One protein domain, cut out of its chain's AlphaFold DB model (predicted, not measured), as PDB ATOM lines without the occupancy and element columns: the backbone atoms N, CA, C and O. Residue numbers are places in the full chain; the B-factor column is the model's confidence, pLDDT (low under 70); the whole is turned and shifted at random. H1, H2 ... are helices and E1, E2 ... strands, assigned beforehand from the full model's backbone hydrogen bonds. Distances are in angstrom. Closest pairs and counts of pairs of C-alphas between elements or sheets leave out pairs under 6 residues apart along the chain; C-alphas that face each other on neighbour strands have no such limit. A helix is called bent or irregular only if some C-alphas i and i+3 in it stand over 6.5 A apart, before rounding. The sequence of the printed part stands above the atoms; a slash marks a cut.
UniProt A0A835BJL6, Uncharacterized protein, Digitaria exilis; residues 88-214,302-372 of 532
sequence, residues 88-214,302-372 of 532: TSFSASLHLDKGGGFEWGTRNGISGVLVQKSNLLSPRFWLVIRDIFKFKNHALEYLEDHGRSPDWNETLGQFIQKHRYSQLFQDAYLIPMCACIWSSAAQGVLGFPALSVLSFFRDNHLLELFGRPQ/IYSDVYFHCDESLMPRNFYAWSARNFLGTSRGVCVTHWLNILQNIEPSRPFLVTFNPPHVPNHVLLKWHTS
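This is residues 88 to 214 and 302 to 372 of the 532 residues of an uncharacterized protein of Digitaria exilis (UniProt A0A835BJL6). A twisted sheet of seven strands has the kinked helix H5 packed on one of its faces, over E1, E4 and E5, and beyond H5, farther from the sheet, lie the long helix H3 and the shorter H4 and H7, with H3 crossing H5 steeply. The long link of residues 310 to 324 passes over the opposite face. The printed part has 198 residues with eight named helices and seven named strands, in the order E1 E2 H1 H2 H3 H4 H5 H6 H7 E3 E4 E5 H8 E6 E7. The mixed sheet runs E2 E1 E4 E5 E6 E3 E7, and the class is mixed, helices and strands. The whole is compact, with a radius of gyration of the C-alphas of 17.0 A, and rounded, spanning 50 by 42 by 35 A.

E1, residues 90 to 94, forms an antiparallel hairpin with the edge strand E2, residues 102 to 105; N 94 and O 102 are 2.9 A apart. E1 and E4, residues 325 to 330, are parallel neighbours, with N 91 and O 325 within hydrogen-bond range at 2.9 A. H1, residues 110 to 113, only grazes the sheet; its closest C-alpha pair with E2 is Gly 112 and Gly 105, 4.6 A. H2, residues 117 to 121, is close to but not clearly touching H3, residues 123 to 146. H3 touches H5, residues 167 to 182, with residues 124 to 132 alone, at a steep tilt of 56 degrees, the same way; the closest C-alphas, of Val 128 and Phe 169, are 4.8 A apart. H5 is on the sheet, in two layers, helices on one face of a sheet; its closest C-alpha pair with E4 is Pro 176 and Phe 327, 5.8 A. H5 is irregular, with C-alphas 172 and 175 7.1 A apart, and has a kink of 31 degrees near residue 174. H6, residues 186 to 189, touches H5, the C-alphas of Ala 186 and Ile 175 being closest at 5.9 A, and only just grazes the sheet, with 5 pairs of C-alphas within 10 A. H7, residues 194 to 203, touches H3 about perpendicular at 81 degrees, closest at the C-alphas of Leu 198 and Ala 139, 6.0 A. H7 also touches H4, residues 156 to 163, about perpendicular at 88 degrees, with the C-alphas of Ala 194 and Leu 156 4.2 A apart. E4 and E5, residues 333 to 339, form an antiparallel hairpin, N 326 and O 337 at 2.8 A. H8, residues 340 to 343, only grazes the sheet. E6, residues 353 to 356, is antiparallel to E5, N 338 and O 354 at 2.8 A, and to E3, residues 302 to 309, N 309 and O 353 at 2.9 A. E3 is antiparallel to the edge strand E7, residues 365 to 372, N 304 and O 371 at 2.8 A. Every O i to N i+4 pair is within hydrogen-bond range in H3, H4 and H7; H5 has 10 of 12, H2 has 0 of 1 but 2 of 2 O i to N i+3 pairs, and H1, H6 and H8 are too short for an i+4 pair.

E1 begins at C-alpha 90, (-42.036, -45.924, 2.830), and is 13.6 A long. H3, the longest helix, measures 33.9 A and begins at C-alpha 123, (-58.414, -30.434, -0.922). H5 measures 20.4 A, H7 14.0 A, E3 21.9 A and E5 19.9 A. E7, 20.2 A, ends at C-alpha 372, (-20.690, -43.632, -2.889).

The two C-alphas farthest apart, of Ser 149 and Ser 349, are 52.5 A apart. Residues 215 to 301 are not printed, and C-alphas 214 and 302 are 28.9 A apart across the cut. Of the links printed whole, E3 to E4 is long. The mean pLDDT of the printed part is 82.4; 30 residues are under 70, among them 96 to 101, 208 to 213 and 330 to 334.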
ATOM      1  N   THR A  88     -40.530 -53.313   3.403       82.44
ATOM      2  CA  THR A  88     -39.852 -52.187   2.739       82.44
ATOM      3  C   THR A  88     -40.773 -50.973   2.580       82.44
ATOM      4  O   THR A  88     -40.718 -50.237   1.585       82.44
ATOM      5  N   SER A  89     -41.649 -50.768   3.568       85.81
ATOM      6  CA  SER A  89     -42.552 -49.617   3.639       85.81
ATOM      7  C   SER A  89     -41.816 -48.279   3.522       85.81
ATOM      8  O   SER A  89     -40.620 -48.157   3.784       85.81
ATOM      9  N   PHE A  90     -42.555 -47.255   3.110       86.31
ATOM     10  CA  PHE A  90     -42.036 -45.924   2.830       86.31
ATOM     11  C   PHE A  90     -42.842 -44.872   3.589       86.31
ATOM     12  O   PHE A  90     -44.045 -45.049   3.790       86.31
ATOM     13  N   SER A  91     -42.204 -43.787   4.006       87.19
ATOM     14  CA  SER A  91     -42.870 -42.606   4.548       87.19
ATOM     15  C   SER A  91     -42.199 -41.323   4.090       87.19
ATOM     16  O   SER A  91     -41.008 -41.299   3.770       87.19
ATOM     17  N   ALA A  92     -42.976 -40.245   4.085       86.75
ATOM     18  CA  ALA A  92     -42.459 -38.901   3.918       86.75
ATOM     19  C   ALA A  92     -43.020 -37.993   5.009       86.75
ATOM     20  O   ALA A  92     -44.225 -37.996   5.277       86.75
ATOM     21  N   SER A  93     -42.132 -37.202   5.607       86.38
ATOM     22  CA  SER A  93     -42.461 -36.114   6.518       86.38
ATOM     23  C   SER A  93     -41.901 -34.809   5.972       86.38
ATOM     24  O   SER A  93     -40.690 -34.640   5.808       86.38
ATOM     25  N   LEU A  94     -42.801 -33.883   5.656       81.00
ATOM     26  CA  LEU A  94     -42.465 -32.527   5.253       81.00
ATOM     27  C   LEU A  94     -42.768 -31.566   6.394       81.00
ATOM     28  O   LEU A  94     -43.912 -31.453   6.844       81.00
ATOM     29  N   HIS A  95     -41.760 -30.811   6.812       71.56
ATOM     30  CA  HIS A  95     -41.957 -29.653   7.670       71.56
ATOM     31  C   HIS A  95     -42.206 -28.424   6.791       71.56
ATOM     32  O   HIS A  95     -41.285 -27.892   6.183       71.56
ATOM     33  N   LEU A  96     -43.464 -27.985   6.694       57.34
ATOM     34  CA  LEU A  96     -43.794 -26.718   6.042       57.34
ATOM     35  C   LEU A  96     -43.606 -25.575   7.048       57.34
ATOM     36  O   LEU A  96     -44.196 -25.610   8.131       57.34
ATOM     37  N   ASP A  97     -42.856 -24.539   6.659       46.34
ATOM     38  CA  ASP A  97     -42.465 -23.369   7.477       46.34
ATOM     39  C   ASP A  97     -43.634 -22.604   8.139       46.34
ATOM     40  O   ASP A  97     -43.425 -21.728   8.975       46.34
ATOM     41  N   LYS A  98     -44.888 -22.913   7.782       46.97
ATOM     42  CA  LYS A  98     -46.107 -22.240   8.260       46.97
ATOM     43  C   LYS A  98     -47.054 -23.156   9.047       46.97
ATOM     44  O   LYS A  98     -48.270 -23.028   8.938       46.97
ATOM     45  N   GLY A  99     -46.507 -24.083   9.837       46.56
ATOM     46  CA  GLY A  99     -47.250 -24.758  10.912       46.56
ATOM     47  C   GLY A  99     -48.191 -25.894  10.491       46.56
ATOM     48  O   GLY A  99     -49.030 -26.309  11.284       46.56
ATOM     49  N   GLY A 100     -48.049 -26.432   9.279       58.69
ATOM     50  CA  GLY A 100     -48.786 -27.614   8.827       58.69
ATOM     51  C   GLY A 100     -47.830 -28.632   8.233       58.69
ATOM     52  O   GLY A 100     -47.572 -28.583   7.039       58.69
ATOM     53  N   GLY A 101     -47.262 -29.524   9.047       68.94
ATOM     54  CA  GLY A 101     -46.455 -30.625   8.515       68.94
ATOM     55  C   GLY A 101     -47.318 -31.577   7.681       68.94
ATOM     56  O   GLY A 101     -48.496 -31.742   7.992       68.94
ATOM     57  N   PHE A 102     -46.752 -32.193   6.646       77.44
ATOM     58  CA  PHE A 102     -47.415 -33.234   5.856       77.44
ATOM     59  C   PHE A 102     -46.706 -34.564   6.104       77.44
ATOM     60  O   PHE A 102     -45.547 -34.712   5.722       77.44
ATOM     61  N   GLU A 103     -47.391 -35.508   6.755       85.12
ATOM     62  CA  GLU A 103     -46.845 -36.832   7.074       85.12
ATOM     63  C   GLU A 103     -47.744 -37.946   6.544       85.12
ATOM     64  O   GLU A 103     -48.961 -37.930   6.748       85.12
ATOM     65  N   TRP A 104     -47.129 -38.937   5.902       84.50
ATOM     66  CA  TRP A 104     -47.791 -40.172   5.492       84.50
ATOM     67  C   TRP A 104     -46.791 -41.326   5.435       84.50
ATOM     68  O   TRP A 104     -45.596 -41.122   5.218       84.50
ATOM     69  N   GLY A 105     -47.288 -42.549   5.605       83.62
ATOM     70  CA  GLY A 105     -46.497 -43.769   5.484       83.62
ATOM     71  C   GLY A 105     -47.314 -44.947   4.960       83.62
ATOM     72  O   GLY A 105     -48.536 -44.971   5.063       83.62
ATOM     73  N   THR A 106     -46.652 -45.947   4.385       81.50
ATOM     74  CA  THR A 106     -47.327 -47.111   3.787       81.50
ATOM     75  C   THR A 106     -47.380 -48.331   4.700       81.50
ATOM     76  O   THR A 106     -48.146 -49.251   4.425       81.50
ATOM     77  N   ARG A 107     -46.614 -48.350   5.802       80.88
ATOM     78  CA  ARG A 107     -46.510 -49.518   6.695       80.88
ATOM     79  C   ARG A 107     -47.855 -49.948   7.279       80.88
ATOM     80  O   ARG A 107     -48.171 -51.130   7.287       80.88
ATOM     81  N   ASN A 108     -48.640 -48.984   7.754       74.12
ATOM     82  CA  ASN A 108     -49.894 -49.224   8.474       74.12
ATOM     83  C   ASN A 108     -51.128 -49.121   7.557       74.12
ATOM     84  O   ASN A 108     -52.221 -48.773   8.010       74.12
ATOM     85  N   GLY A 109     -50.950 -49.361   6.252       70.94
ATOM     86  CA  GLY A 109     -52.013 -49.274   5.252       70.94
ATOM     87  C   GLY A 109     -52.705 -47.908   5.248       70.94
ATOM     88  O   GLY A 109     -52.057 -46.864   5.305       70.94
ATOM     89  N   ILE A 110     -54.040 -47.913   5.218       68.06
ATOM     90  CA  ILE A 110     -54.866 -46.693   5.203       68.06
ATOM     91  C   ILE A 110     -54.578 -45.803   6.423       68.06
ATOM     92  O   ILE A 110     -54.507 -44.584   6.284       68.06
ATOM     93  N   SER A 111     -54.350 -46.395   7.598       64.69
ATOM     94  CA  SER A 111     -54.022 -45.661   8.828       64.69
ATOM     95  C   SER A 111     -52.673 -44.937   8.739       64.69
ATOM     96  O   SER A 111     -52.501 -43.903   9.373       64.69
ATOM     97  N   GLY A 112     -51.736 -45.460   7.937       68.00
ATOM     98  CA  GLY A 112     -50.452 -44.825   7.624       68.00
ATOM     99  C   GLY A 112     -50.577 -43.696   6.590       68.00
ATOM    100  O   GLY A 112     -49.951 -42.645   6.711       68.00
ATOM    101  N   VAL A 113     -51.418 -43.878   5.571       70.75
ATOM    102  CA  VAL A 113     -51.667 -42.847   4.548       70.75
ATOM    103  C   VAL A 113     -52.452 -41.668   5.137       70.75
ATOM    104  O   VAL A 113     -52.243 -40.517   4.759       70.75
ATOM    105  N   LEU A 114     -53.327 -41.949   6.105       74.25
ATOM    106  CA  LEU A 114     -54.177 -40.983   6.801       74.25
ATOM    107  C   LEU A 114     -53.703 -40.718   8.236       74.25
ATOM    108  O   LEU A 114     -54.523 -40.463   9.122       74.25
ATOM    109  N   VAL A 115     -52.385 -40.758   8.459       72.38
ATOM    110  CA  VAL A 115     -51.747 -40.450   9.754       72.38
ATOM    111  C   VAL A 115     -52.294 -39.151  10.343       72.38
ATOM    112  O   VAL A 115     -52.604 -39.066  11.531       72.38
ATOM    113  N   GLN A 116     -52.485 -38.146   9.491       74.00
ATOM    114  CA  GLN A 116     -53.169 -36.911   9.839       74.00
ATOM    115  C   GLN A 116     -54.617 -36.983   9.351       74.00
ATOM    116  O   GLN A 116     -54.909 -36.715   8.188       74.00
ATOM    117  N   LYS A 117     -55.553 -37.308  10.251       68.06
ATOM    118  CA  LYS A 117     -56.988 -37.438   9.922       68.06
ATOM    119  C   LYS A 117     -57.586 -36.175   9.284       68.06
ATOM    120  O   LYS A 117     -58.512 -36.274   8.486       68.06
ATOM    121  N   SER A 118     -57.029 -34.999   9.579       66.62
ATOM    122  CA  SER A 118     -57.387 -33.725   8.941       66.62
ATOM    123  C   SER A 118     -57.101 -33.690   7.435       66.62
ATOM    124  O   SER A 118     -57.767 -32.949   6.714       66.62
ATOM    125  N   ASN A 119     -56.165 -34.502   6.930       68.69
ATOM    126  CA  ASN A 119     -55.839 -34.554   5.503       68.69
ATOM    127  C   ASN A 119     -56.999 -35.104   4.662       68.69
ATOM    128  O   ASN A 119     -57.143 -34.684   3.519       68.69
ATOM    129  N   LEU A 120     -57.889 -35.930   5.232       68.62
ATOM    130  CA  LEU A 120     -59.115 -36.374   4.550       68.62
ATOM    131  C   LEU A 120     -60.014 -35.209   4.126       68.62
ATOM    132  O   LEU A 120     -60.690 -35.288   3.103       68.62
ATOM    133  N   LEU A 121     -60.016 -34.132   4.908       73.88
ATOM    134  CA  LEU A 121     -60.816 -32.938   4.650       73.88
ATOM    135  C   LEU A 121     -60.039 -31.884   3.849       73.88
ATOM    136  O   LEU A 121     -60.582 -30.829   3.535       73.88
ATOM    137  N   SER A 122     -58.772 -32.147   3.515       75.06
ATOM    138  CA  SER A 122     -57.899 -31.204   2.821       75.06
ATOM    139  C   SER A 122     -57.987 -31.390   1.304       75.06
ATOM    140  O   SER A 122     -57.546 -32.421   0.785       75.06
ATOM    141  N   PRO A 123     -58.439 -30.377   0.540       79.88
ATOM    142  CA  PRO A 123     -58.414 -30.434  -0.922       79.88
ATOM    143  C   PRO A 123     -57.002 -30.666  -1.480       79.88
ATOM    144  O   PRO A 123     -56.834 -31.295  -2.521       79.88
ATOM    145  N   ARG A 124     -55.969 -30.194  -0.766       77.94
ATOM    146  CA  ARG A 124     -54.561 -30.354  -1.158       77.94
ATOM    147  C   ARG A 124     -54.114 -31.816  -1.135       77.94
ATOM    148  O   ARG A 124     -53.375 -32.224  -2.023       77.94
ATOM    149  N   PHE A 125     -54.589 -32.605  -0.172       78.50
ATOM    150  CA  PHE A 125     -54.288 -34.036  -0.097       78.50
ATOM    151  C   PHE A 125     -54.889 -34.789  -1.290       78.50
ATOM    152  O   PHE A 125     -54.190 -35.531  -1.975       78.50
ATOM    153  N   TRP A 126     -56.157 -34.525  -1.614       82.12
ATOM    154  CA  TRP A 126     -56.822 -35.154  -2.758       82.12
ATOM    155  C   TRP A 126     -56.215 -34.762  -4.110       82.12
ATOM    156  O   TRP A 126     -56.224 -35.575  -5.034       82.12
ATOM    157  N   LEU A 127     -55.629 -33.564  -4.229       84.12
ATOM    158  CA  LEU A 127     -54.831 -33.191  -5.402       84.12
ATOM    159  C   LEU A 127     -53.598 -34.089  -5.566       84.12
ATOM    160  O   LEU A 127     -53.354 -34.547  -6.677       84.12
ATOM    161  N   VAL A 128     -52.874 -34.393  -4.482       83.25
ATOM    162  CA  VAL A 128     -51.726 -35.319  -4.518       83.25
ATOM    163  C   VAL A 128     -52.176 -36.719  -4.916       83.25
ATOM    164  O   VAL A 128     -51.592 -37.307  -5.816       83.25
ATOM    165  N   ILE A 129     -53.249 -37.230  -4.306       82.56
ATOM    166  CA  ILE A 129     -53.798 -38.553  -4.638       82.56
ATOM    167  C   ILE A 129     -54.189 -38.630  -6.119       82.56
ATOM    168  O   ILE A 129     -53.805 -39.567  -6.817       82.56
ATOM    169  N   ARG A 130     -54.898 -37.619  -6.635       86.50
ATOM    170  CA  ARG A 130     -55.242 -37.529  -8.060       86.50
ATOM    171  C   ARG A 130     -53.996 -37.502  -8.946       86.50
ATOM    172  O   ARG A 130     -53.977 -38.159  -9.983       86.50
ATOM    173  N   ASP A 131     -52.984 -36.728  -8.567       89.56
ATOM    174  CA  ASP A 131     -51.746 -36.598  -9.331       89.56
ATOM    175  C   ASP A 131     -50.930 -37.906  -9.317       89.56
ATOM    176  O   ASP A 131     -50.386 -38.260 -10.358       89.56
ATOM    177  N   ILE A 132     -50.942 -38.687  -8.225       85.81
ATOM    178  CA  ILE A 132     -50.371 -40.050  -8.172       85.81
ATOM    179  C   ILE A 132     -51.039 -40.960  -9.210       85.81
ATOM    180  O   ILE A 132     -50.351 -41.646  -9.967       85.81
ATOM    181  N   PHE A 133     -52.373 -40.943  -9.299       82.94
ATOM    182  CA  PHE A 133     -53.093 -41.756 -10.287       82.94
ATOM    183  C   PHE A 133     -52.809 -41.321 -11.726       82.94
ATOM    184  O   PHE A 133     -52.558 -42.161 -12.587       82.94
ATOM    185  N   LYS A 134     -52.796 -40.009 -11.985       89.50
ATOM    186  CA  LYS A 134     -52.398 -39.474 -13.295       89.50
ATOM    187  C   LYS A 134     -50.968 -39.873 -13.650       89.50
ATOM    188  O   LYS A 134     -50.713 -40.245 -14.789       89.50
ATOM    189  N   PHE A 135     -50.064 -39.829 -12.673       90.81
ATOM    190  CA  PHE A 135     -48.669 -40.206 -12.847       90.81
ATOM    191  C   PHE A 135     -48.515 -41.670 -13.242       90.81
ATOM    192  O   PHE A 135     -47.785 -41.938 -14.187       90.81
ATOM    193  N   LYS A 136     -49.246 -42.595 -12.601       87.50
ATOM    194  CA  LYS A 136     -49.264 -44.010 -13.009       87.50
ATOM    195  C   LYS A 136     -49.625 -44.156 -14.489       87.50
ATOM    196  O   LYS A 136     -48.873 -44.788 -15.222       87.50
ATOM    197  N   ASN A 137     -50.727 -43.552 -14.932       85.94
ATOM    198  CA  ASN A 137     -51.195 -43.706 -16.313       85.94
ATOM    199  C   ASN A 137     -50.215 -43.095 -17.322       85.94
ATOM    200  O   ASN A 137     -49.761 -43.793 -18.223       85.94
ATOM    201  N   HIS A 138     -49.810 -41.838 -17.118       91.50
ATOM    202  CA  HIS A 138     -48.859 -41.184 -18.017       91.50
ATOM    203  C   HIS A 138     -47.501 -41.896 -18.042       91.50
ATOM    204  O   HIS A 138     -46.854 -41.927 -19.081       91.50
ATOM    205  N   ALA A 139     -47.045 -42.464 -16.918       90.62
ATOM    206  CA  ALA A 139     -45.803 -43.231 -16.872       90.62
ATOM    207  C   ALA A 139     -45.888 -44.505 -17.720       90.62
ATOM    208  O   ALA A 139     -44.933 -44.834 -18.414       90.62
ATOM    209  N   LEU A 140     -47.013 -45.222 -17.677       86.81
ATOM    210  CA  LEU A 140     -47.202 -46.438 -18.469       86.81
ATOM    211  C   LEU A 140     -47.297 -46.120 -19.965       86.81
ATOM    212  O   LEU A 140     -46.557 -46.717 -20.741       86.81
ATOM    213  N   GLU A 141     -48.104 -45.123 -20.339       88.00
ATOM    214  CA  GLU A 141     -48.198 -44.620 -21.720       88.00
ATOM    215  C   GLU A 141     -46.819 -44.197 -22.247       88.00
ATOM    216  O   GLU A 141     -46.387 -44.618 -23.318       88.00
ATOM    217  N   TYR A 142     -46.064 -43.447 -21.437       90.25
ATOM    218  CA  TYR A 142     -44.708 -43.030 -21.775       90.25
ATOM    219  C   TYR A 142     -43.785 -44.213 -22.080       90.25
ATOM    220  O   TYR A 142     -43.034 -44.184 -23.055       90.25
ATOM    221  N   LEU A 143     -43.819 -45.252 -21.242       87.44
ATOM    222  CA  LEU A 143     -42.973 -46.434 -21.404       87.44
ATOM    223  C   LEU A 143     -43.384 -47.291 -22.605       87.44
ATOM    224  O   LEU A 143     -42.523 -47.948 -23.191       87.44
ATOM    225  N   GLU A 144     -44.662 -47.297 -22.976       85.88
ATOM    226  CA  GLU A 144     -45.143 -47.965 -24.188       85.88
ATOM    227  C   GLU A 144     -44.660 -47.243 -25.451       85.88
ATOM    228  O   GLU A 144     -44.090 -47.885 -26.341       85.88
ATOM    229  N   ASP A 145     -44.793 -45.915 -25.491       84.31
ATOM    230  CA  ASP A 145     -44.356 -45.083 -26.616       84.31
ATOM    231  C   ASP A 145     -42.836 -45.172 -26.830       84.31
ATOM    232  O   ASP A 145     -42.353 -45.398 -27.946       84.31
ATOM    233  N   HIS A 146     -42.064 -45.070 -25.745       82.31
ATOM    234  CA  HIS A 146     -40.597 -45.089 -25.790       82.31
ATOM    235  C   HIS A 146     -40.008 -46.504 -25.785       82.31
ATOM    236  O   HIS A 146     -38.807 -46.669 -25.991       82.31
ATOM    237  N   GLY A 147     -40.827 -47.546 -25.618       71.31
ATOM    238  CA  GLY A 147     -40.380 -48.935 -25.728       71.31
ATOM    239  C   GLY A 147     -39.908 -49.305 -27.140       71.31
ATOM    240  O   GLY A 147     -39.077 -50.197 -27.295       71.31
ATOM    241  N   ARG A 148     -40.411 -48.613 -28.176       66.94
ATOM    242  CA  ARG A 148     -40.031 -48.834 -29.586       66.94
ATOM    243  C   ARG A 148     -38.849 -47.977 -30.035       66.94
ATOM    244  O   ARG A 148     -38.078 -48.405 -30.886       66.94
ATOM    245  N   SER A 149     -38.727 -46.776 -29.476       74.06
ATOM    246  CA  SER A 149     -37.639 -45.836 -29.744       74.06
ATOM    247  C   SER A 149     -37.308 -45.089 -28.451       74.06
ATOM    248  O   SER A 149     -37.930 -44.064 -28.167       74.06
ATOM    249  N   PRO A 150     -36.357 -45.600 -27.652       78.31
ATOM    250  CA  PRO A 150     -36.001 -45.001 -26.372       78.31
ATOM    251  C   PRO A 150     -35.470 -43.571 -26.531       78.31
ATOM    252  O   PRO A 150     -34.448 -43.367 -27.189       78.31
ATOM    253  N   ASP A 151     -36.116 -42.590 -25.893       79.94
ATOM    254  CA  ASP A 151     -35.527 -41.260 -25.704       79.94
ATOM    255  C   ASP A 151     -34.881 -41.180 -24.321       79.94
ATOM    256  O   ASP A 151     -35.543 -41.151 -23.284       79.94
ATOM    257  N   TRP A 152     -33.552 -41.159 -24.313       80.56
ATOM    258  CA  TRP A 152     -32.761 -41.048 -23.091       80.56
ATOM    259  C   TRP A 152     -32.463 -39.598 -22.701       80.56
ATOM    260  O   TRP A 152     -31.826 -39.383 -21.672       80.56
ATOM    261  N   ASN A 153     -32.867 -38.610 -23.509       87.12
ATOM    262  CA  ASN A 153     -32.549 -37.201 -23.269       87.12
ATOM    263  C   ASN A 153     -33.611 -36.482 -22.436       87.12
ATOM    264  O   ASN A 153     -33.267 -35.533 -21.732       87.12
ATOM    265  N   GLU A 154     -34.876 -36.906 -22.509       90.81
ATOM    266  CA  GLU A 154     -35.926 -36.298 -21.698       90.81
ATOM    267  C   GLU A 154     -35.675 -36.564 -20.209       90.81
ATOM    268  O   GLU A 154     -35.509 -37.696 -19.749       90.81
ATOM    269  N   THR A 155     -35.638 -35.483 -19.442       92.19
ATOM    270  CA  THR A 155     -35.445 -35.507 -17.992       92.19
ATOM    271  C   THR A 155     -36.770 -35.672 -17.257       92.19
ATOM    272  O   THR A 155     -37.836 -35.284 -17.744       92.19
ATOM    273  N   LEU A 156     -36.711 -36.184 -16.028       91.69
ATOM    274  CA  LEU A 156     -37.876 -36.296 -15.156       91.69
ATOM    275  C   LEU A 156     -38.541 -34.927 -14.927       91.69
ATOM    276  O   LEU A 156     -39.765 -34.831 -14.917       91.69
ATOM    277  N   GLY A 157     -37.753 -33.856 -14.795       92.00
ATOM    278  CA  GLY A 157     -38.261 -32.491 -14.672       92.00
ATOM    279  C   GLY A 157     -39.068 -32.038 -15.893       92.00
ATOM    280  O   GLY A 157     -40.147 -31.468 -15.730       92.00
ATOM    281  N   GLN A 158     -38.595 -32.334 -17.108       93.06
ATOM    282  CA  GLN A 158     -39.326 -32.033 -18.346       93.06
ATOM    283  C   GLN A 158     -40.636 -32.824 -18.434       93.06
ATOM    284  O   GLN A 158     -41.684 -32.228 -18.694       93.06
ATOM    285  N   PHE A 159     -40.604 -34.122 -18.115       93.69
ATOM    286  CA  PHE A 159     -41.801 -34.963 -18.047       93.69
ATOM    287  C   PHE A 159     -42.838 -34.385 -17.067       93.69
ATOM    288  O   PHE A 159     -44.018 -34.235 -17.389       93.69
ATOM    289  N   ILE A 160     -42.398 -33.974 -15.875       93.12
ATOM    290  CA  ILE A 160     -43.285 -33.393 -14.863       93.12
ATOM    291  C   ILE A 160     -43.921 -32.085 -15.348       93.12
ATOM    292  O   ILE A 160     -45.128 -31.881 -15.179       93.12
ATOM    293  N   GLN A 161     -43.121 -31.200 -15.950       92.56
ATOM    294  CA  GLN A 161     -43.588 -29.912 -16.470       92.56
ATOM    295  C   GLN A 161     -44.599 -30.096 -17.606       92.56
ATOM    296  O   GLN A 161     -45.642 -29.438 -17.609       92.56
ATOM    297  N   LYS A 162     -44.336 -31.036 -18.524       93.94
ATOM    298  CA  LYS A 162     -45.212 -31.379 -19.653       93.94
ATOM    299  C   LYS A 162     -46.615 -31.777 -19.192       93.94
ATOM    300  O   LYS A 162     -47.602 -31.283 -19.733       93.94
ATOM    301  N   HIS A 163     -46.709 -32.605 -18.152       92.75
ATOM    302  CA  HIS A 163     -47.983 -33.094 -17.609       92.75
ATOM    303  C   HIS A 163     -48.571 -32.214 -16.485       92.75
ATOM    304  O   HIS A 163     -49.661 -32.504 -15.986       92.75
ATOM    305  N   ARG A 164     -47.899 -31.107 -16.123       92.19
ATOM    306  CA  ARG A 164     -48.356 -30.081 -15.164       92.19
ATOM    307  C   ARG A 164     -48.739 -30.634 -13.782       92.19
ATOM    308  O   ARG A 164     -49.777 -30.257 -13.230       92.19
ATOM    309  N   TYR A 165     -47.918 -31.519 -13.213       91.88
ATOM    310  CA  TYR A 165     -48.161 -32.012 -11.850       91.88
ATOM    311  C   TYR A 165     -48.004 -30.906 -10.803       91.88
ATOM    312  O   TYR A 165     -47.180 -30.001 -10.945       91.88
ATOM    313  N   SER A 166     -48.777 -30.997  -9.719       89.19
ATOM    314  CA  SER A 166     -48.693 -30.026  -8.630       89.19
ATOM    315  C   SER A 166     -47.342 -30.072  -7.908       89.19
ATOM    316  O   SER A 166     -46.723 -31.128  -7.771       89.19
ATOM    317  N   GLN A 167     -46.899 -28.923  -7.389       85.75
ATOM    318  CA  GLN A 167     -45.677 -28.841  -6.581       85.75
ATOM    319  C   GLN A 167     -45.761 -29.746  -5.343       85.75
ATOM    320  O   GLN A 167     -44.815 -30.450  -5.016       85.75
ATOM    321  N   LEU A 168     -46.936 -29.812  -4.710       83.06
ATOM    322  CA  LEU A 168     -47.147 -30.666  -3.546       83.06
ATOM    323  C   LEU A 168     -46.993 -32.159  -3.877       83.06
ATOM    324  O   LEU A 168     -46.448 -32.891  -3.064       83.06
ATOM    325  N   PHE A 169     -47.428 -32.623  -5.054       87.50
ATOM    326  CA  PHE A 169     -47.169 -34.002  -5.489       87.50
ATOM    327  C   PHE A 169     -45.666 -34.278  -5.633       87.50
ATOM    328  O   PHE A 169     -45.183 -35.327  -5.202       87.50
ATOM    329  N   GLN A 170     -44.923 -33.331  -6.207       87.50
ATOM    330  CA  GLN A 170     -43.478 -33.463  -6.363       87.50
ATOM    331  C   GLN A 170     -42.792 -33.556  -4.998       87.50
ATOM    332  O   GLN A 170     -42.085 -34.529  -4.740       87.50
ATOM    333  N   ASP A 171     -43.072 -32.603  -4.110       82.69
ATOM    334  CA  ASP A 171     -42.407 -32.483  -2.812       82.69
ATOM    335  C   ASP A 171     -42.823 -33.577  -1.827       82.69
ATOM    336  O   ASP A 171     -42.012 -34.007  -1.012       82.69
ATOM    337  N   ALA A 172     -44.080 -34.030  -1.874       79.81
ATOM    338  CA  ALA A 172     -44.632 -34.955  -0.886       79.81
ATOM    339  C   ALA A 172     -44.616 -36.423  -1.313       79.81
ATOM    340  O   ALA A 172     -44.781 -37.294  -0.457       79.81
ATOM    341  N   TYR A 173     -44.443 -36.712  -2.605       84.00
ATOM    342  CA  TYR A 173     -44.472 -38.077  -3.129       84.00
ATOM    343  C   TYR A 173     -43.272 -38.388  -4.019       84.00
ATOM    344  O   TYR A 173     -42.469 -39.255  -3.681       84.00
ATOM    345  N   LEU A 174     -43.123 -37.686  -5.146       87.31
ATOM    346  CA  LEU A 174     -42.180 -38.101  -6.187       87.31
ATOM    347  C   LEU A 174     -40.714 -37.921  -5.775       87.31
ATOM    348  O   LEU A 174     -39.938 -38.873  -5.858       87.31
ATOM    349  N   ILE A 175     -40.339 -36.725  -5.312       86.50
ATOM    350  CA  ILE A 175     -38.980 -36.433  -4.842       86.50
ATOM    351  C   ILE A 175     -38.629 -37.315  -3.638       86.50
ATOM    352  O   ILE A 175     -37.577 -37.954  -3.692       86.50
ATOM    353  N   PRO A 176     -39.488 -37.440  -2.602       85.56
ATOM    354  CA  PRO A 176     -39.232 -38.345  -1.491       85.56
ATOM    355  C   PRO A 176     -38.973 -39.794  -1.899       85.56
ATOM    356  O   PRO A 176     -37.999 -40.397  -1.449       85.56
ATOM    357  N   MET A 177     -39.798 -40.337  -2.798       85.00
ATOM    358  CA  MET A 177     -39.617 -41.695  -3.312       85.00
ATOM    359  C   MET A 177     -38.276 -41.837  -4.035       85.00
ATOM    360  O   MET A 177     -37.512 -42.749  -3.728       85.00
ATOM    361  N   CYS A 178     -37.954 -40.917  -4.949       85.62
ATOM    362  CA  CYS A 178     -36.690 -40.942  -5.683       85.62
ATOM    363  C   CYS A 178     -35.481 -40.816  -4.750       85.62
ATOM    364  O   CYS A 178     -34.490 -41.524  -4.918       85.62
ATOM    365  N   ALA A 179     -35.557 -39.942  -3.752       82.19
ATOM    366  CA  ALA A 179     -34.458 -39.727  -2.832       82.19
ATOM    367  C   ALA A 179     -34.246 -40.911  -1.880       82.19
ATOM    368  O   ALA A 179     -33.108 -41.219  -1.561       82.19
ATOM    369  N   CYS A 180     -35.291 -41.644  -1.486       80.00
ATOM    370  CA  CYS A 180     -35.110 -42.896  -0.744       80.00
ATOM    371  C   CYS A 180     -34.527 -44.038  -1.585       80.00
ATOM    372  O   CYS A 180     -33.980 -44.977  -1.016       80.00
ATOM    373  N   ILE A 181     -34.669 -43.996  -2.910       79.38
ATOM    374  CA  ILE A 181     -34.111 -45.021  -3.806       79.38
ATOM    375  C   ILE A 181     -32.656 -44.697  -4.145       79.38
ATOM    376  O   ILE A 181     -31.797 -45.571  -4.105       79.38
ATOM    377  N   TRP A 182     -32.386 -43.443  -4.509       79.25
ATOM    378  CA  TRP A 182     -31.094 -43.019  -5.043       79.25
ATOM    379  C   TRP A 182     -30.306 -42.125  -4.101       79.25
ATOM    380  O   TRP A 182     -29.344 -41.539  -4.563       79.25
ATOM    381  N   SER A 183     -30.720 -41.968  -2.841       73.38
ATOM    382  CA  SER A 183     -30.028 -41.183  -1.801       73.38
ATOM    383  C   SER A 183     -29.518 -39.815  -2.281       73.38
ATOM    384  O   SER A 183     -28.490 -39.319  -1.828       73.38
ATOM    385  N   SER A 184     -30.247 -39.208  -3.223       68.50
ATOM    386  CA  SER A 184     -29.852 -38.003  -3.946       68.50
ATOM    387  C   SER A 184     -30.649 -36.800  -3.459       68.50
ATOM    388  O   SER A 184     -31.824 -36.911  -3.096       68.50
ATOM    389  N   ALA A 185     -30.014 -35.628  -3.474       69.06
ATOM    390  CA  ALA A 185     -30.678 -34.377  -3.150       69.06
ATOM    391  C   ALA A 185     -31.829 -34.097  -4.132       69.06
ATOM    392  O   ALA A 185     -31.736 -34.375  -5.329       69.06
ATOM    393  N   ALA A 186     -32.893 -33.464  -3.631       63.34
ATOM    394  CA  ALA A 186     -34.101 -33.137  -4.396       63.34
ATOM    395  C   ALA A 186     -33.815 -32.454  -5.747       63.34
ATOM    396  O   ALA A 186     -34.473 -32.744  -6.744       63.34
ATOM    397  N   GLN A 187     -32.800 -31.586  -5.792       62.38
ATOM    398  CA  GLN A 187     -32.431 -30.840  -6.995       62.38
ATOM    399  C   GLN A 187     -31.770 -31.715  -8.076       62.38
ATOM    400  O   GLN A 187     -31.906 -31.417  -9.260       62.38
ATOM    401  N   GLY A 188     -31.109 -32.814  -7.695       76.44
ATOM    402  CA  GLY A 188     -30.502 -33.761  -8.636       76.44
ATOM    403  C   GLY A 188     -31.523 -34.698  -9.284       76.44
ATOM    404  O   GLY A 188     -31.390 -35.036 -10.458       76.44
ATOM    405  N   VAL A 189     -32.582 -35.061  -8.551       83.19
ATOM    406  CA  VAL A 189     -33.607 -36.022  -8.997       83.19
ATOM    407  C   VAL A 189     -34.305 -35.584 -10.287       83.19
ATOM    408  O   VAL A 189     -34.547 -36.405 -11.170       83.19
ATOM    409  N   LEU A 190     -34.614 -34.293 -10.431       87.44
ATOM    410  CA  LEU A 190     -35.313 -33.782 -11.616       87.44
ATOM    411  C   LEU A 190     -34.456 -33.839 -12.892       87.44
ATOM    412  O   LEU A 190     -35.011 -33.825 -13.988       87.44
ATOM    413  N   GLY A 191     -33.129 -33.927 -12.761       87.88
ATOM    414  CA  GLY A 191     -32.202 -34.075 -13.885       87.88
ATOM    415  C   GLY A 191     -32.031 -35.516 -14.372       87.88
ATOM    416  O   GLY A 191     -31.364 -35.739 -15.383       87.88
ATOM    417  N   PHE A 192     -32.605 -36.501 -13.678       89.44
ATOM    418  CA  PHE A 192     -32.500 -37.905 -14.073       89.44
ATOM    419  C   PHE A 192     -33.262 -38.178 -15.378       89.44
ATOM    420  O   PHE A 192     -34.304 -37.556 -15.602       89.44
ATOM    421  N   PRO A 193     -32.810 -39.122 -16.226       89.94
ATOM    422  CA  PRO A 193     -33.557 -39.519 -17.418       89.94
ATOM    423  C   PRO A 193     -34.941 -40.058 -17.041       89.94
ATOM    424  O   PRO A 193     -35.044 -40.993 -16.237       89.94
ATOM    425  N   ALA A 194     -36.001 -39.505 -17.636       91.50
ATOM    426  CA  ALA A 194     -37.384 -39.889 -17.359       91.50
ATOM    427  C   ALA A 194     -37.586 -41.389 -17.596       91.50
ATOM    428  O   ALA A 194     -38.060 -42.094 -16.707       91.50
ATOM    429  N   LEU A 195     -37.103 -41.906 -18.730       88.81
ATOM    430  CA  LEU A 195     -37.178 -43.327 -19.062       88.81
ATOM    431  C   LEU A 195     -36.567 -44.230 -17.978       88.81
ATOM    432  O   LEU A 195     -37.138 -45.271 -17.656       88.81
ATOM    433  N   SER A 196     -35.448 -43.823 -17.368       85.50
ATOM    434  CA  SER A 196     -34.800 -44.599 -16.300       85.50
ATOM    435  C   SER A 196     -35.644 -44.631 -15.028       85.50
ATOM    436  O   SER A 196     -35.871 -45.700 -14.462       85.50
ATOM    437  N   VAL A 197     -36.128 -43.466 -14.587       88.38
ATOM    438  CA  VAL A 197     -36.936 -43.347 -13.368       88.38
ATOM    439  C   VAL A 197     -38.272 -44.066 -13.538       88.38
ATOM    440  O   VAL A 197     -38.653 -44.865 -12.689       88.38
ATOM    441  N   LEU A 198     -38.972 -43.834 -14.648       89.88
ATOM    442  CA  LEU A 198     -40.285 -44.423 -14.899       89.88
ATOM    443  C   LEU A 198     -40.202 -45.947 -15.062       89.88
ATOM    444  O   LEU A 198     -41.023 -46.655 -14.479       89.88
ATOM    445  N   SER A 199     -39.180 -46.461 -15.761       84.88
ATOM    446  CA  SER A 199     -38.947 -47.912 -15.858       84.88
ATOM    447  C   SER A 199     -38.708 -48.515 -14.479       84.88
ATOM    448  O   SER A 199     -39.346 -49.502 -14.128       84.88
ATOM    449  N   PHE A 200     -37.882 -47.867 -13.649       82.75
ATOM    450  CA  PHE A 200     -37.644 -48.322 -12.282       82.75
ATOM    451  C   PHE A 200     -38.932 -48.371 -11.454       82.75
ATOM    452  O   PHE A 200     -39.164 -49.341 -10.729       82.75
ATOM    453  N   PHE A 201     -39.776 -47.341 -11.558       84.88
ATOM    454  CA  PHE A 201     -41.046 -47.280 -10.837       84.88
ATOM    455  C   PHE A 201     -42.016 -48.375 -11.286       84.88
ATOM    456  O   PHE A 201     -42.675 -48.969 -10.432       84.88
ATOM    457  N   ARG A 202     -42.100 -48.658 -12.593       82.50
ATOM    458  CA  ARG A 202     -42.901 -49.767 -13.130       82.50
ATOM    459  C   ARG A 202     -42.373 -51.105 -12.622       82.50
ATOM    460  O   ARG A 202     -43.129 -51.865 -12.029       82.50
ATOM    461  N   ASP A 203     -41.086 -51.366 -12.824       76.06
ATOM    462  CA  ASP A 203     -40.488 -52.674 -12.559       76.06
ATOM    463  C   ASP A 203     -40.535 -53.014 -11.064       76.06
ATOM    464  O   ASP A 203     -40.792 -54.154 -10.694       76.06
ATOM    465  N   ASN A 204     -40.389 -52.014 -10.188       74.56
ATOM    466  CA  ASN A 204     -40.457 -52.190  -8.735       74.56
ATOM    467  C   ASN A 204     -41.851 -51.940  -8.136       74.56
ATOM    468  O   ASN A 204     -41.965 -51.832  -6.912       74.56
ATOM    469  N   HIS A 205     -42.902 -51.840  -8.964       73.31
ATOM    470  CA  HIS A 205     -44.292 -51.627  -8.527       73.31
ATOM    471  C   HIS A 205     -44.473 -50.404  -7.603       73.31
ATOM    472  O   HIS A 205     -45.277 -50.394  -6.670       73.31
ATOM    473  N   LEU A 206     -43.705 -49.341  -7.848       76.31
ATOM    474  CA  LEU A 206     -43.743 -48.086  -7.085       76.31
ATOM    475  C   LEU A 206     -44.764 -47.081  -7.640       76.31
ATOM    476  O   LEU A 206     -44.962 -46.012  -7.061       76.31
ATOM    477  N   LEU A 207     -45.421 -47.427  -8.752       72.31
ATOM    478  CA  LEU A 207     -46.574 -46.702  -9.290       72.31
ATOM    479  C   LEU A 207     -47.864 -46.986  -8.500       72.31
ATOM    480  O   LEU A 207     -48.859 -46.286  -8.682       72.31
ATOM    481  N   GLU A 208     -47.863 -48.002  -7.629       68.50
ATOM    482  CA  GLU A 208     -49.040 -48.422  -6.869       68.50
ATOM    483  C   GLU A 208     -48.999 -47.924  -5.418       68.50
ATOM    484  O   GLU A 208     -47.994 -48.041  -4.703       68.50
ATOM    485  N   LEU A 209     -50.127 -47.371  -4.959       63.81
ATOM    486  CA  LEU A 209     -50.280 -46.924  -3.572       63.81
ATOM    487  C   LEU A 209     -50.526 -48.105  -2.614       63.81
ATOM    488  O   LEU A 209     -50.128 -48.044  -1.452       63.81
ATOM    489  N   PHE A 210     -51.141 -49.186  -3.106       61.25
ATOM    490  CA  PHE A 210     -51.513 -50.381  -2.343       61.25
ATOM    491  C   PHE A 210     -51.103 -51.657  -3.082       61.25
ATOM    492  O   PHE A 210     -51.012 -51.648  -4.302       61.25
ATOM    493  N   GLY A 211     -50.912 -52.756  -2.341       57.78
ATOM    494  CA  GLY A 211     -50.617 -54.070  -2.925       57.78
ATOM    495  C   GLY A 211     -49.214 -54.192  -3.516       57.78
ATOM    496  O   GLY A 211     -49.037 -54.809  -4.560       57.78
ATOM    497  N   ARG A 212     -48.231 -53.584  -2.841       65.75
ATOM    498  CA  ARG A 212     -46.816 -53.653  -3.216       65.75
ATOM    499  C   ARG A 212     -46.297 -55.097  -3.147       65.75
ATOM    500  O   ARG A 212     -46.747 -55.855  -2.287       65.75
ATOM    501  N   PRO A 213     -45.324 -55.461  -3.998       66.88
ATOM    502  CA  PRO A 213     -44.760 -56.800  -4.038       66.88
ATOM    503  C   PRO A 213     -44.059 -57.143  -2.726       66.88
ATOM    504  O   PRO A 213     -43.560 -56.264  -2.015       66.88
ATOM    505  N   GLN A 214     -43.985 -58.439  -2.432       77.44
ATOM    506  CA  GLN A 214     -43.285 -58.939  -1.259       77.44
ATOM    507  C   GLN A 214     -41.770 -58.813  -1.454       77.44
ATOM    508  O   GLN A 214     -41.177 -59.429  -2.343       77.44
ATOM    509  N   ILE A 302     -22.492 -39.941  -6.425       83.31
ATOM    510  CA  ILE A 302     -22.718 -39.098  -5.251       83.31
ATOM    511  C   ILE A 302     -22.058 -39.775  -4.059       83.31
ATOM    512  O   ILE A 302     -22.234 -40.972  -3.837       83.31
ATOM    513  N   TYR A 303     -21.329 -38.980  -3.287       85.06
ATOM    514  CA  TYR A 303     -20.727 -39.379  -2.023       85.06
ATOM    515  C   TYR A 303     -21.657 -38.980  -0.882       85.06
ATOM    516  O   TYR A 303     -22.311 -37.938  -0.937       85.06
ATOM    517  N   SER A 304     -21.781 -39.837   0.122       85.44
ATOM    518  CA  SER A 304     -22.693 -39.633   1.242       85.44
ATOM    519  C   SER A 304     -22.056 -40.047   2.555       85.44
ATOM    520  O   SER A 304     -21.434 -41.108   2.647       85.44
ATOM    521  N   ASP A 305     -22.281 -39.219   3.569       88.62
ATOM    522  CA  ASP A 305     -22.005 -39.557   4.957       88.62
ATOM    523  C   ASP A 305     -23.153 -40.414   5.475       88.62
ATOM    524  O   ASP A 305     -24.325 -40.030   5.378       88.62
ATOM    525  N   VAL A 306     -22.818 -41.560   6.055       90.62
ATOM    526  CA  VAL A 306     -23.801 -42.486   6.604       90.62
ATOM    527  C   VAL A 306     -23.530 -42.695   8.080       90.62
ATOM    528  O   VAL A 306     -22.392 -42.906   8.505       90.62
ATOM    529  N   TYR A 307     -24.599 -42.617   8.862       93.25
ATOM    530  CA  TYR A 307     -24.564 -42.803  10.302       93.25
ATOM    531  C   TYR A 307     -25.465 -43.968  10.663       93.25
ATOM    532  O   TYR A 307     -26.629 -43.986  10.276       93.25
ATOM    533  N   PHE A 308     -24.943 -44.901  11.448       94.44
ATOM    534  CA  PHE A 308     -25.725 -45.901  12.153       94.44
ATOM    535  C   PHE A 308     -25.884 -45.463  13.610       94.44
ATOM    536  O   PHE A 308     -24.889 -45.190  14.281       94.44
ATOM    537  N   HIS A 309     -27.120 -45.332  14.087       94.75
ATOM    538  CA  HIS A 309     -27.447 -44.693  15.363       94.75
ATOM    539  C   HIS A 309     -28.809 -45.156  15.920       94.75
ATOM    540  O   HIS A 309     -29.493 -45.984  15.317       94.75
ATOM    541  N   CYS A 310     -29.199 -44.621  17.084       93.69
ATOM    542  CA  CYS A 310     -30.485 -44.889  17.757       93.69
ATOM    543  C   CYS A 310     -31.322 -43.605  17.978       93.69
ATOM    544  O   CYS A 310     -32.082 -43.509  18.936       93.69
ATOM    545  N   ASP A 311     -31.136 -42.584  17.138       93.88
ATOM    546  CA  ASP A 311     -31.765 -41.258  17.298       93.88
ATOM    547  C   ASP A 311     -33.127 -41.174  16.605       93.88
ATOM    548  O   ASP A 311     -33.217 -40.998  15.387       93.88
ATOM    549  N   GLU A 312     -34.194 -41.244  17.395       92.69
ATOM    550  CA  GLU A 312     -35.570 -41.143  16.908       92.69
ATOM    551  C   GLU A 312     -35.937 -39.748  16.376       92.69
ATOM    552  O   GLU A 312     -36.927 -39.610  15.659       92.69
ATOM    553  N   SER A 313     -35.150 -38.703  16.661       90.50
ATOM    554  CA  SER A 313     -35.431 -37.345  16.166       90.50
ATOM    555  C   SER A 313     -35.297 -37.206  14.643       90.50
ATOM    556  O   SER A 313     -35.809 -36.247  14.064       90.50
ATOM    557  N   LEU A 314     -34.658 -38.183  13.987       90.44
ATOM    558  CA  LEU A 314     -34.523 -38.288  12.529       90.44
ATOM    559  C   LEU A 314     -35.600 -39.179  11.881       90.44
ATOM    560  O   LEU A 314     -35.496 -39.519  10.699       90.44
ATOM    561  N   MET A 315     -36.634 -39.549  12.638       90.50
ATOM    562  CA  MET A 315     -37.823 -40.265  12.171       90.50
ATOM    563  C   MET A 315     -39.032 -39.313  12.062       90.50
ATOM    564  O   MET A 315     -39.001 -38.204  12.603       90.50
ATOM    565  N   PRO A 316     -40.126 -39.704  11.372       89.19
ATOM    566  CA  PRO A 316     -41.361 -38.923  11.367       89.19
ATOM    567  C   PRO A 316     -41.862 -38.656  12.790       89.19
ATOM    568  O   PRO A 316     -41.758 -39.522  13.662       89.19
ATOM    569  N   ARG A 317     -42.460 -37.483  13.033       86.69
ATOM    570  CA  ARG A 317     -42.936 -37.117  14.380       86.69
ATOM    571  C   ARG A 317     -44.067 -38.023  14.836       86.69
ATOM    572  O   ARG A 317     -44.181 -38.331  16.020       86.69
ATOM    573  N   ASN A 318     -44.928 -38.428  13.905       85.31
ATOM    574  CA  ASN A 318     -45.967 -39.393  14.194       85.31
ATOM    575  C   ASN A 318     -45.446 -40.823  14.015       85.31
ATOM    576  O   ASN A 318     -45.144 -41.256  12.902       85.31
ATOM    577  N   PHE A 319     -45.437 -41.588  15.106       85.31
ATOM    578  CA  PHE A 319     -45.029 -42.992  15.107       85.31
ATOM    579  C   PHE A 319     -45.809 -43.864  14.103       85.31
ATOM    580  O   PHE A 319     -45.260 -44.794  13.521       85.31
ATOM    581  N   TYR A 320     -47.077 -43.548  13.810       85.00
ATOM    582  CA  TYR A 320     -47.857 -44.288  12.809       85.00
ATOM    583  C   TYR A 320     -47.386 -44.060  11.366       85.00
ATOM    584  O   TYR A 320     -47.730 -44.861  10.491       85.00
ATOM    585  N   ALA A 321     -46.608 -43.003  11.115       86.12
ATOM    586  CA  ALA A 321     -45.941 -42.773   9.839       86.12
ATOM    587  C   ALA A 321     -44.597 -43.505   9.738       86.12
ATOM    588  O   ALA A 321     -44.023 -43.527   8.654       86.12
ATOM    589  N   TRP A 322     -44.086 -44.109  10.817       90.56
ATOM    590  CA  TRP A 322     -42.813 -44.821  10.765       90.56
ATOM    591  C   TRP A 322     -42.896 -46.006   9.814       90.56
ATOM    592  O   TRP A 322     -43.739 -46.900   9.941       90.56
ATOM    593  N   SER A 323     -41.954 -46.010   8.888       90.50
ATOM    594  CA  SER A 323     -41.810 -46.997   7.837       90.50
ATOM    595  C   SER A 323     -40.379 -47.525   7.821       90.50
ATOM    596  O   SER A 323     -39.519 -47.076   8.576       90.50
ATOM    597  N   ALA A 324     -40.109 -48.496   6.957       89.88
ATOM    598  CA  ALA A 324     -38.769 -49.031   6.769       89.88
ATOM    599  C   ALA A 324     -37.802 -47.986   6.184       89.88
ATOM    600  O   ALA A 324     -36.634 -47.947   6.552       89.88
ATOM    601  N   ARG A 325     -38.301 -47.114   5.299       90.00
ATOM    602  CA  ARG A 325     -37.581 -45.973   4.715       90.00
ATOM    603  C   ARG A 325     -38.348 -44.693   4.994       90.00
ATOM    604  O   ARG A 325     -39.524 -44.612   4.638       90.00
ATOM    605  N   ASN A 326     -37.696 -43.715   5.610       90.12
ATOM    606  CA  ASN A 326     -38.339 -42.492   6.072       90.12
ATOM    607  C   ASN A 326     -37.628 -41.285   5.484       90.12
ATOM    608  O   ASN A 326     -36.469 -41.023   5.800       90.12
ATOM    609  N   PHE A 327     -38.333 -40.555   4.632       88.81
ATOM    610  CA  PHE A 327     -37.871 -39.283   4.114       88.81
ATOM    611  C   PHE A 327     -38.231 -38.163   5.088       88.81
ATOM    612  O   PHE A 327     -39.398 -38.006   5.461       88.81
ATOM    613  N   LEU A 328     -37.245 -37.339   5.426       86.38
ATOM    614  CA  LEU A 328     -37.415 -36.111   6.185       86.38
ATOM    615  C   LEU A 328     -37.013 -34.920   5.303       86.38
ATOM    616  O   LEU A 328     -35.853 -34.782   4.901       86.38
ATOM    617  N   GLY A 329     -37.977 -34.050   4.999       77.44
ATOM    618  CA  GLY A 329     -37.710 -32.797   4.298       77.44
ATOM    619  C   GLY A 329     -37.020 -31.801   5.228       77.44
ATOM    620  O   GLY A 329     -37.576 -31.450   6.270       77.44
ATOM    621  N   THR A 330     -35.825 -31.328   4.862       66.44
ATOM    622  CA  THR A 330     -35.065 -30.338   5.645       66.44
ATOM    623  C   THR A 330     -34.749 -29.097   4.812       66.44
ATOM    624  O   THR A 330     -34.700 -29.150   3.585       66.44
ATOM    625  N   SER A 331     -34.462 -27.973   5.474       55.88
ATOM    626  CA  SER A 331     -34.051 -26.725   4.807       55.88
ATOM    627  C   SER A 331     -32.716 -26.827   4.054       55.88
ATOM    628  O   SER A 331     -32.421 -25.969   3.227       55.88
ATOM    629  N   ARG A 332     -31.904 -27.862   4.326       54.16
ATOM    630  CA  ARG A 332     -30.581 -28.099   3.720       54.16
ATOM    631  C   ARG A 332     -30.562 -29.239   2.696       54.16
ATOM    632  O   ARG A 332     -29.495 -29.585   2.204       54.16
ATOM    633  N   GLY A 333     -31.719 -29.813   2.368       65.25
ATOM    634  CA  GLY A 333     -31.835 -30.923   1.426       65.25
ATOM    635  C   GLY A 333     -32.639 -32.092   1.986       65.25
ATOM    636  O   GLY A 333     -33.484 -31.935   2.870       65.25
ATOM    637  N   VAL A 334     -32.384 -33.274   1.437       67.50
ATOM    638  CA  VAL A 334     -33.114 -34.497   1.765       67.50
ATOM    639  C   VAL A 334     -32.328 -35.336   2.765       67.50
ATOM    640  O   VAL A 334     -31.163 -35.633   2.523       67.50
ATOM    641  N   CYS A 335     -32.999 -35.767   3.831       83.94
ATOM    642  CA  CYS A 335     -32.492 -36.734   4.797       83.94
ATOM    643  C   CYS A 335     -33.325 -38.021   4.700       83.94
ATOM    644  O   CYS A 335     -34.558 -37.960   4.696       83.94
ATOM    645  N   VAL A 336     -32.669 -39.179   4.593       88.62
ATOM    646  CA  VAL A 336     -33.344 -40.486   4.534       88.62
ATOM    647  C   VAL A 336     -32.849 -41.372   5.661       88.62
ATOM    648  O   VAL A 336     -31.656 -41.661   5.734       88.62
ATOM    649  N   THR A 337     -33.784 -41.854   6.479       91.94
ATOM    650  CA  THR A 337     -33.531 -42.763   7.601       91.94
ATOM    651  C   THR A 337     -34.141 -44.137   7.329       91.94
ATOM    652  O   THR A 337     -35.352 -44.268   7.115       91.94
ATOM    653  N   HIS A 338     -33.308 -45.174   7.355       92.62
ATOM    654  CA  HIS A 338     -33.701 -46.577   7.265       92.62
ATOM    655  C   HIS A 338     -33.886 -47.156   8.662       92.62
ATOM    656  O   HIS A 338     -32.985 -47.058   9.492       92.62
ATOM    657  N   TRP A 339     -35.027 -47.794   8.910       93.38
ATOM    658  CA  TRP A 339     -35.284 -48.503  10.158       93.38
ATOM    659  C   TRP A 339     -34.959 -49.988  10.001       93.38
ATOM    660  O   TRP A 339     -35.758 -50.773   9.482       93.38
ATOM    661  N   LEU A 340     -33.763 -50.368  10.454       92.00
ATOM    662  CA  LEU A 340     -33.187 -51.686  10.205       92.00
ATOM    663  C   LEU A 340     -33.948 -52.811  10.906       92.00
ATOM    664  O   LEU A 340     -34.034 -53.902  10.349       92.00
ATOM    665  N   ASN A 341     -34.576 -52.547  12.061       90.94
ATOM    666  CA  ASN A 341     -35.317 -53.594  12.768       90.94
ATOM    667  C   ASN A 341     -36.426 -54.197  11.909       90.94
ATOM    668  O   ASN A 341     -36.615 -55.407  11.885       90.94
ATOM    669  N   ILE A 342     -37.147 -53.348  11.179       89.75
ATOM    670  CA  ILE A 342     -38.254 -53.781  10.325       89.75
ATOM    671  C   ILE A 342     -37.756 -54.387   9.018       89.75
ATOM    672  O   ILE A 342     -38.381 -55.308   8.495       89.75
ATOM    673  N   LEU A 343     -36.645 -53.876   8.485       88.81
ATOM    674  CA  LEU A 343     -36.048 -54.400   7.259       88.81
ATOM    675  C   LEU A 343     -35.497 -55.819   7.448       88.81
ATOM    676  O   LEU A 343     -35.554 -56.605   6.505       88.81
ATOM    677  N   GLN A 344     -35.000 -56.133   8.647       88.69
ATOM    678  CA  GLN A 344     -34.260 -57.363   8.957       88.69
ATOM    679  C   GLN A 344     -34.926 -58.231  10.032       88.69
ATOM    680  O   GLN A 344     -34.281 -59.103  10.601       88.69
ATOM    681  N   ASN A 345     -36.195 -57.966  10.356       88.38
ATOM    682  CA  ASN A 345     -36.964 -58.715  11.357       88.38
ATOM    683  C   ASN A 345     -36.273 -58.836  12.734       88.38
ATOM    684  O   ASN A 345     -36.416 -59.839  13.429       88.38
ATOM    685  N   ILE A 346     -35.540 -57.798  13.144       86.81
ATOM    686  CA  ILE A 346     -34.875 -57.743  14.449       86.81
ATOM    687  C   ILE A 346     -35.897 -57.339  15.512       86.81
ATOM    688  O   ILE A 346     -36.626 -56.354  15.344       86.81
ATOM    689  N   GLU A 347     -35.917 -58.058  16.633       80.88
ATOM    690  CA  GLU A 347     -36.821 -57.754  17.742       80.88
ATOM    691  C   GLU A 347     -36.598 -56.331  18.303       80.88
ATOM    692  O   GLU A 347     -35.461 -55.873  18.450       80.88
ATOM    693  N   PRO A 348     -37.675 -55.576  18.584       67.25
ATOM    694  CA  PRO A 348     -37.592 -54.151  18.873       67.25
ATOM    695  C   PRO A 348     -37.353 -53.888  20.364       67.25
ATOM    696  O   PRO A 348     -38.250 -53.452  21.080       67.25
ATOM    697  N   SER A 349     -36.137 -54.120  20.844       77.44
ATOM    698  CA  SER A 349     -35.699 -53.610  22.151       77.44
ATOM    699  C   SER A 349     -35.302 -52.126  22.082       77.44
ATOM    700  O   SER A 349     -35.523 -51.377  23.031       77.44
ATOM    701  N   ARG A 350     -34.756 -51.687  20.938       87.88
ATOM    702  CA  ARG A 350     -34.446 -50.289  20.586       87.88
ATOM    703  C   ARG A 350     -34.390 -50.092  19.062       87.88
ATOM    704  O   ARG A 350     -34.192 -51.079  18.345       87.88
ATOM    705  N   PRO A 351     -34.549 -48.860  18.538       91.25
ATOM    706  CA  PRO A 351     -34.471 -48.616  17.103       91.25
ATOM    707  C   PRO A 351     -33.019 -48.566  16.612       91.25
ATOM    708  O   PRO A 351     -32.211 -47.767  17.074       91.25
ATOM    709  N   PHE A 352     -32.717 -49.392  15.618       93.12
ATOM    710  CA  PHE A 352     -31.489 -49.370  14.837       93.12
ATOM    711  C   PHE A 352     -31.746 -48.612  13.538       93.12
ATOM    712  O   PHE A 352     -32.524 -49.060  12.689       93.12
ATOM    713  N   LEU A 353     -31.123 -47.440  13.410       93.81
ATOM    714  CA  LEU A 353     -31.406 -46.476  12.354       93.81
ATOM    715  C   LEU A 353     -30.153 -46.172  11.542       93.81
ATOM    716  O   LEU A 353     -29.097 -45.902  12.112       93.81
ATOM    717  N   VAL A 354     -30.280 -46.181  10.217       93.31
ATOM    718  CA  VAL A 354     -29.226 -45.722   9.308       93.31
ATOM    719  C   VAL A 354     -29.696 -44.495   8.551       93.31
ATOM    720  O   VAL A 354     -30.623 -44.583   7.743       93.31
ATOM    721  N   THR A 355     -29.035 -43.363   8.779       91.62
ATOM    722  CA  THR A 355     -29.374 -42.097   8.129       91.62
ATOM    723  C   THR A 355     -28.279 -41.636   7.182       91.62
ATOM    724  O   THR A 355     -27.100 -41.572   7.537       91.62
ATOM    725  N   PHE A 356     -28.706 -41.270   5.974       88.56
ATOM    726  CA  PHE A 356     -27.866 -40.706   4.926       88.56
ATOM    727  C   PHE A 356     -27.919 -39.181   4.983       88.56
ATOM    728  O   PHE A 356     -29.006 -38.598   4.950       88.56
ATOM    729  N   ASN A 357     -26.741 -38.557   5.027       85.12
ATOM    730  CA  ASN A 357     -26.542 -37.106   4.994       85.12
ATOM    731  C   ASN A 357     -27.458 -36.341   5.976       85.12
ATOM    732  O   ASN A 357     -28.215 -35.460   5.552       85.12
ATOM    733  N   PRO A 358     -27.439 -36.670   7.282       88.12
ATOM    734  CA  PRO A 358     -28.327 -36.028   8.237       88.12
ATOM    735  C   PRO A 358     -28.009 -34.525   8.361       88.12
ATOM    736  O   PRO A 358     -26.850 -34.115   8.244       88.12
ATOM    737  N   PRO A 359     -29.012 -33.671   8.644       83.69
ATOM    738  CA  PRO A 359     -28.818 -32.221   8.759       83.69
ATOM    739  C   PRO A 359     -27.937 -31.813   9.955       83.69
ATOM    740  O   PRO A 359     -27.454 -30.680  10.009       83.69
ATOM    741  N   HIS A 360     -27.763 -32.718  10.917       87.75
ATOM    742  CA  HIS A 360     -26.891 -32.622  12.083       87.75
ATOM    743  C   HIS A 360     -26.385 -34.026  12.445       87.75
ATOM    744  O   HIS A 360     -26.953 -35.019  11.997       87.75
ATOM    745  N   VAL A 361     -25.324 -34.123  13.248       93.00
ATOM    746  CA  VAL A 361     -24.842 -35.425  13.738       93.00
ATOM    747  C   VAL A 361     -25.919 -36.043  14.642       93.00
ATOM    748  O   VAL A 361     -26.335 -35.363  15.581       93.00
ATOM    749  N   PRO A 362     -26.374 -37.286  14.385       94.06
ATOM    750  CA  PRO A 362     -27.385 -37.930  15.219       94.06
ATOM    751  C   PRO A 362     -26.894 -38.159  16.653       94.06
ATOM    752  O   PRO A 362     -25.696 -38.286  16.904       94.06
ATOM    753  N   ASN A 363     -27.816 -38.293  17.599       93.38
ATOM    754  CA  ASN A 363     -27.506 -38.788  18.938       93.38
ATOM    755  C   ASN A 363     -27.267 -40.310  18.925       93.38
ATOM    756  O   ASN A 363     -27.769 -41.031  18.064       93.38
ATOM    757  N   HIS A 364     -26.515 -40.826  19.903       92.12
ATOM    758  CA  HIS A 364     -26.260 -42.271  20.059       92.12
ATOM    759  C   HIS A 364     -25.713 -42.954  18.788       92.12
ATOM    760  O   HIS A 364     -26.213 -43.999  18.367       92.12
ATOM    761  N   VAL A 365     -24.699 -42.349  18.160       95.25
ATOM    762  CA  VAL A 365     -24.011 -42.925  16.992       95.25
ATOM    763  C   VAL A 365     -23.234 -44.173  17.399       95.25
ATOM    764  O   VAL A 365     -22.456 -44.151  18.350       95.25
ATOM    765  N   LEU A 366     -23.445 -45.246  16.644       92.75
ATOM    766  CA  LEU A 366     -22.756 -46.528  16.758       92.75
ATOM    767  C   LEU A 366     -21.626 -46.641  15.729       92.75
ATOM    768  O   LEU A 366     -20.557 -47.147  16.050       92.75
ATOM    769  N   LEU A 367     -21.847 -46.151  14.503       93.12
ATOM    770  CA  LEU A 367     -20.848 -46.145  13.432       93.12
ATOM    771  C   LEU A 367     -21.075 -44.961  12.482       93.12
ATOM    772  O   LEU A 367     -22.217 -44.615  12.178       93.12
ATOM    773  N   LYS A 368     -19.985 -44.373  11.977       93.12
ATOM    774  CA  LYS A 368     -19.989 -43.431  10.848       93.12
ATOM    775  C   LYS A 368     -19.082 -43.973   9.748       93.12
ATOM    776  O   LYS A 368     -17.955 -44.363  10.034       93.12
ATOM    777  N   TRP A 369     -19.540 -43.920   8.502       90.50
ATOM    778  CA  TRP A 369     -18.711 -44.205   7.333       90.50
ATOM    779  C   TRP A 369     -19.105 -43.326   6.144       90.50
ATOM    780  O   TRP A 369     -20.091 -42.587   6.192       90.50
ATOM    781  N   HIS A 370     -18.307 -43.403   5.084       87.62
ATOM    782  CA  HIS A 370     -18.568 -42.729   3.818       87.62
ATOM    783  C   HIS A 370     -18.889 -43.790   2.771       87.62
ATOM    784  O   HIS A 370     -18.251 -44.841   2.731       87.62
ATOM    785  N   THR A 371     -19.873 -43.523   1.924       85.50
ATOM    786  CA  THR A 371     -20.213 -44.394   0.798       85.50
ATOM    787  C   THR A 371     -20.423 -43.574  -0.460       85.50
ATOM    788  O   THR A 371     -20.656 -42.365  -0.400       85.50
ATOM    789  N   SER A 372     -20.354 -44.231  -1.609       83.94
ATOM    790  CA  SER A 372     -20.690 -43.632  -2.889       83.94
ATOM    791  C   SER A 372     -21.654 -44.520  -3.658       83.94
ATOM    792  O   SER A 372     -21.649 -45.745  -3.535       83.94
TER     793      SER A 372